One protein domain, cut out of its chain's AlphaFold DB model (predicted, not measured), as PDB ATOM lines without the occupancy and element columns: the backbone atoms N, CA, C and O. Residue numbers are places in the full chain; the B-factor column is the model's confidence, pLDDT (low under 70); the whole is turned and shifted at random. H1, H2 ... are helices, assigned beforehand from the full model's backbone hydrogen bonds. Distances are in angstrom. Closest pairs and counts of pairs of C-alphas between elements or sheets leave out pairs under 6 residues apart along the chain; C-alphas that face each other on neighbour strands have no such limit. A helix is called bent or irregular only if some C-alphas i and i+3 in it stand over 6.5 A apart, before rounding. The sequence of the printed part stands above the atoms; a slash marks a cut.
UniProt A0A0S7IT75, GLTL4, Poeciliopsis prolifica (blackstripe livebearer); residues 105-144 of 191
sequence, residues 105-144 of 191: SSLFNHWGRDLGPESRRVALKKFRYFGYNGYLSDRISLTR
ATOM      1  N   SER A 105     153.422 111.470 114.230       68.31
ATOM      2  CA  SER A 105     152.576 111.439 113.026       68.31
ATOM      3  C   SER A 105     153.332 110.914 111.804       68.31
ATOM      4  O   SER A 105     152.799 110.082 111.070       68.31
ATOM      5  N   SER A 106     154.599 111.311 111.646       80.50
ATOM      6  CA  SER A 106     155.483 110.820 110.584       80.50
ATOM      7  C   SER A 106     155.777 109.327 110.729       80.50
ATOM      8  O   SER A 106     155.755 108.598 109.737       80.50
ATOM      9  N   LEU A 107     155.951 108.851 111.973       81.50
ATOM     10  CA  LEU A 107     156.070 107.426 112.288       81.50
ATOM     11  C   LEU A 107     154.897 106.686 111.608       81.50
ATOM     12  O   LEU A 107     155.107 105.815 110.761       81.50
ATOM     13  N   PHE A 108     153.658 107.065 111.930       82.94
ATOM     14  CA  PHE A 108     152.463 106.332 111.500       82.94
ATOM     15  C   PHE A 108     152.249 106.281 109.983       82.94
ATOM     16  O   PHE A 108     151.543 105.385 109.525       82.94
ATOM     17  N   ASN A 109     152.883 107.154 109.197       81.94
ATOM     18  CA  ASN A 109     152.765 107.132 107.737       81.94
ATOM     19  C   ASN A 109     153.295 105.831 107.112       81.94
ATOM     20  O   ASN A 109     152.748 105.379 106.107       81.94
ATOM     21  N   HIS A 110     154.323 105.214 107.708       77.50
ATOM     22  CA  HIS A 110     154.974 104.022 107.149       77.50
ATOM     23  C   HIS A 110     154.538 102.703 107.798       77.50
ATOM     24  O   HIS A 110     154.402 101.706 107.099       77.50
ATOM     25  N   TRP A 111     154.307 102.668 109.114       75.62
ATOM     26  CA  TRP A 111     153.992 101.416 109.827       75.62
ATOM     27  C   TRP A 111     152.550 101.322 110.330       75.62
ATOM     28  O   TRP A 111     152.132 100.255 110.766       75.62
ATOM     29  N   GLY A 112     151.794 102.422 110.325       76.06
ATOM     30  CA  GLY A 112     150.490 102.511 110.984       76.06
ATOM     31  C   GLY A 112     149.435 103.219 110.149       76.06
ATOM     32  O   GLY A 112     148.522 103.818 110.717       76.06
ATOM     33  N   ARG A 113     149.563 103.163 108.818       81.31
ATOM     34  CA  ARG A 113     148.683 103.871 107.879       81.31
ATOM     35  C   ARG A 113     147.220 103.457 108.028       81.31
ATOM     36  O   ARG A 113     146.333 104.296 107.935       81.31
ATOM     37  N   ASP A 114     147.000 102.184 108.342       83.62
ATOM     38  CA  ASP A 114     145.671 101.588 108.492       83.62
ATOM     39  C   ASP A 114     145.132 101.680 109.935       83.62
ATOM     40  O   ASP A 114     144.044 101.190 110.239       83.62
ATOM     41  N   LEU A 115     145.880 102.301 110.856       84.25
ATOM     42  CA  LEU A 115     145.473 102.451 112.253       84.25
ATOM     43  C   LEU A 115     144.579 103.686 112.437       84.25
ATOM     44  O   LEU A 115     144.948 104.823 112.124       84.25
ATOM     45  N   GLY A 116     143.415 103.481 113.053       86.50
ATOM     46  CA  GLY A 116     142.557 104.562 113.535       86.50
ATOM     47  C   GLY A 116     143.242 105.435 114.604       86.50
ATOM     48  O   GLY A 116     144.237 105.023 115.210       86.50
ATOM     49  N   PRO A 117     142.726 106.646 114.870       84.19
ATOM     50  CA  PRO A 117     143.342 107.604 115.795       84.19
ATOM     51  C   PRO A 117     143.526 107.045 117.215       84.19
ATOM     52  O   PRO A 117     144.574 107.249 117.827       84.19
ATOM     53  N   GLU A 118     142.563 106.261 117.705       86.81
ATOM     54  CA  GLU A 118     142.638 105.649 119.035       86.81
ATOM     55  C   GLU A 118     143.721 104.563 119.109       86.81
ATOM     56  O   GLU A 118     144.582 104.562 119.988       86.81
ATOM     57  N   SER A 119     143.776 103.683 118.105       88.56
ATOM     58  CA  SER A 119     144.844 102.685 118.000       88.56
ATOM     59  C   SER A 119     146.233 103.311 117.863       88.56
ATOM     60  O   SER A 119     147.201 102.778 118.407       88.56
ATOM     61  N   ARG A 120     146.340 104.474 117.205       88.56
ATOM     62  CA  ARG A 120     147.594 105.228 117.111       88.56
ATOM     63  C   ARG A 120     148.029 105.771 118.469       88.56
ATOM     64  O   ARG A 120     149.205 105.657 118.799       88.56
ATOM     65  N   ARG A 121     147.110 106.265 119.307       87.62
ATOM     66  CA  ARG A 121     147.436 106.673 120.687       87.62
ATOM     67  C   ARG A 121     148.031 105.526 121.503       87.62
ATOM     68  O   ARG A 121     149.089 105.692 122.113       87.62
ATOM     69  N   VAL A 122     147.402 104.351 121.474       89.88
ATOM     70  CA  VAL A 122     147.892 103.172 122.208       89.88
ATOM     71  C   VAL A 122     149.248 102.710 121.669       89.88
ATOM     72  O   VAL A 122     150.168 102.440 122.445       89.88
ATOM     73  N   ALA A 123     149.401 102.662 120.346       89.44
ATOM     74  CA  ALA A 123     150.651 102.271 119.712       89.44
ATOM     75  C   ALA A 123     151.794 103.250 120.024       89.44
ATOM     76  O   ALA A 123     152.904 102.805 120.305       89.44
ATOM     77  N   LEU A 124     151.523 104.558 120.075       87.88
ATOM     78  CA  LEU A 124     152.511 105.567 120.463       87.88
ATOM     79  C   LEU A 124     152.946 105.409 121.924       87.88
ATOM     80  O   LEU A 124     154.133 105.509 122.227       87.88
ATOM     81  N   LYS A 125     152.003 105.124 122.831       90.00
ATOM     82  CA  LYS A 125     152.313 104.856 124.243       90.00
ATOM     83  C   LYS A 125     153.244 103.651 124.382       90.00
ATOM     84  O   LYS A 125     154.233 103.730 125.107       90.00
ATOM     85  N   LYS A 126     152.965 102.564 123.656       89.25
ATOM     86  CA  LYS A 126     153.830 101.375 123.638       89.25
ATOM     87  C   LYS A 126     155.188 101.655 122.997       89.25
ATOM     88  O   LYS A 126     156.192 101.218 123.540       89.25
ATOM     89  N   PHE A 127     155.231 102.431 121.916       88.69
ATOM     90  CA  PHE A 127     156.482 102.839 121.276       88.69
ATOM     91  C   PHE A 127     157.376 103.655 122.216       88.69
ATOM     92  O   PHE A 127     158.570 103.400 122.291       88.69
ATOM     93  N   ARG A 128     156.808 104.585 122.991       88.81
ATOM     94  CA  ARG A 128     157.565 105.355 123.993       88.81
ATOM     95  C   ARG A 128     158.090 104.494 125.143       88.81
ATOM     96  O   ARG A 128     159.128 104.819 125.698       88.81
ATOM     97  N   TYR A 129     157.367 103.436 125.506       89.31
ATOM     98  CA  TYR A 129     157.738 102.564 126.619       89.31
ATOM     99  C   TYR A 129     158.761 101.490 126.218       89.31
ATOM    100  O   TYR A 129     159.757 101.315 126.906       89.31
ATOM    101  N   PHE A 130     158.537 100.799 125.096       88.38
ATOM    102  CA  PHE A 130     159.367  99.674 124.646       88.38
ATOM    103  C   PHE A 130     160.407 100.052 123.577       88.38
ATOM    104  O   PHE A 130     161.282  99.256 123.259       88.38
ATOM    105  N   GLY A 131     160.299 101.226 122.950       88.94
ATOM    106  CA  GLY A 131     161.138 101.626 121.808       88.94
ATOM    107  C   GLY A 131     160.737 100.989 120.470       88.94
ATOM    108  O   GLY A 131     161.271 101.351 119.426       88.94
ATOM    109  N   TYR A 132     159.767 100.072 120.474       87.50
ATOM    110  CA  TYR A 132     159.200  99.450 119.281       87.50
ATOM    111  C   TYR A 132     157.677  99.384 119.356       87.50
ATOM    112  O   TYR A 132     157.042  99.623 120.386       87.50
ATOM    113  N   ASN A 133     157.059  99.044 118.231       87.56
ATOM    114  CA  ASN A 133     155.614  98.958 118.135       87.56
ATOM    115  C   ASN A 133     155.064  97.662 118.756       87.56
ATOM    116  O   ASN A 133     154.724  96.702 118.060       87.56
ATOM    117  N   GLY A 134     154.929  97.660 120.081       86.81
ATOM    118  CA  GLY A 134     154.298  96.558 120.805       86.81
ATOM    119  C   GLY A 134     152.837  96.331 120.397       86.81
ATOM    120  O   GLY A 134     152.377  95.200 120.385       86.81
ATOM    121  N   TYR A 135     152.114  97.378 119.985       89.06
ATOM    122  CA  TYR A 135     150.697  97.264 119.614       89.06
ATOM    123  C   TYR A 135     150.466  96.392 118.374       89.06
ATOM    124  O   TYR A 135     149.517  95.611 118.340       89.06
ATOM    125  N   LEU A 136     151.327  96.506 117.355       86.44
ATOM    126  CA  LEU A 136     151.288  95.592 116.211       86.44
ATOM    127  C   LEU A 136     151.886  94.230 116.550       86.44
ATOM    128  O   LEU A 136     151.364  93.228 116.072       86.44
ATOM    129  N   SER A 137     152.932  94.176 117.382       87.75
ATOM    130  CA  SER A 137     153.532  92.896 117.784       87.75
ATOM    131  C   SER A 137     152.506  91.956 118.420       87.75
ATOM    132  O   SER A 137     152.488  90.769 118.087       87.75
ATOM    133  N   ASP A 138     151.594  92.504 119.230       88.50
ATOM    134  CA  ASP A 138     150.508  91.753 119.871       88.50
ATOM    135  C   ASP A 138     149.485  91.178 118.885       88.50
ATOM    136  O   ASP A 138     148.803  90.203 119.187       88.50
ATOM    137  N   ARG A 139     149.350  91.792 117.707       88.38
ATOM    138  CA  ARG A 139     148.383  91.397 116.671       88.38
ATOM    139  C   ARG A 139     148.979  90.445 115.641       88.38
ATOM    140  O   ARG A 139     148.245  89.877 114.837       88.38
ATOM    141  N   ILE A 140     150.299  90.280 115.641       86.69
ATOM    142  CA  ILE A 140     150.993  89.329 114.779       86.69
ATOM    143  C   ILE A 140     150.947  87.953 115.454       86.69
ATOM    144  O   ILE A 140     151.190  87.818 116.650       86.69
ATOM    145  N   SER A 141     150.670  86.895 114.695       85.94
ATOM    146  CA  SER A 141     150.688  85.531 115.231       85.94
ATOM    147  C   SER A 141     152.084  85.144 115.740       85.94
ATOM    148  O   SER A 141     153.103  85.527 115.161       85.94
ATOM    149  N   LEU A 142     152.147  84.372 116.825       83.50
ATOM    150  CA  LEU A 142     153.417  83.875 117.376       83.50
ATOM    151  C   LEU A 142     154.113  82.887 116.424       83.50
ATOM    152  O   LEU A 142     155.334  82.852 116.366       83.50
ATOM    153  N   THR A 143     153.337  82.153 115.626       81.31
ATOM    154  CA  THR A 143     153.794  81.075 114.734       81.31
ATOM    155  C   THR A 143     153.896  81.492 113.262       81.31
ATOM    156  O   THR A 143     153.781  80.664 112.358       81.31
ATOM    157  N   ARG A 144     154.058  82.791 112.984       85.12
ATOM    158  CA  ARG A 144     154.137  83.297 111.606       85.12
ATOM    159  C   ARG A 144     155.347  82.674 110.875       85.12
ATOM    160  O   ARG A 144     156.454  82.774 111.399       85.12
TER     161      ARG A 144
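What this domain is: This is residues 105 to 144 of the 191 residues of the protein "GLTL4" of Poeciliopsis prolifica (blackstripe livebearer) (UniProt A0A0S7IT75). One helix of 14 residues, H2, is the longest part here; the one-turn helix H3 packs on residues 122 to 127 of it, and the short helix H1 is set nearly square to it, close by but hardly in contact. The centres of the three helices make a triangle, and from H3 a tail, residues 138 to 144, sticks out free and adds to the length of the whole. The printed part has 40 residues with three named helices, in the order H1, H2, H3, and no named strand; its class is all helix. It is compact, with a radius of gyration of the C-alphas of 10.1 A, and its C-alphas span 30 by 22 by 17 A along the three main axes.

How they stand to each other: Begin with H2, residues 117 to 130. Look at its residues 122 to 127, which alone touch H3, residues 134 to 137; the closest C-alphas of the two are those of Ala 123 and Tyr 135, 5.0 A apart. Then turn to H1, residues 105 to 111, which is close to H2 but not clearly touching it: their closest C-alphas, those of Phe 108 and Arg 120, are 7.5 A apart. The lines of H1 and H2 are about perpendicular, at 87 degrees. H1 and H3 are apart. In the backbone, every O i to N i+4 pair of H2 is within hydrogen-bond range; in H1 1 of 3 such pairs is, beside 3 of 4 O i to N i+3 pairs, and H3 is too short for an O i to N i+4 pair.

Where its parts are: Find C-alpha 117 at (143.342, 107.604, 115.795); from there H2 runs 20.0 A to C-alpha 130 at (159.367, 99.674, 124.646). H1 begins at C-alpha 105, at (152.576, 111.439, 113.026), and is 10.6 A long from first to last C-alpha. H1 is neither bent nor irregular, but only just: C-alphas 107 and 110 are 6.3 A apart. H3 ends at C-alpha 137, at (153.532, 92.896, 117.784), 4.8 A from its first C-alpha.

The domain as a whole: The two C-alphas farthest apart are those of Ser 105 and Thr 143, at 30.4 A. Residues 138 to 144 stand free. The links from H1 to H2, 5 residues, and from H2 to H3, 3 residues, are tight. The printed part has no cut. The mean pLDDT of the printed part is 85.3, and the model's confidence is low, under 70, at residue 105.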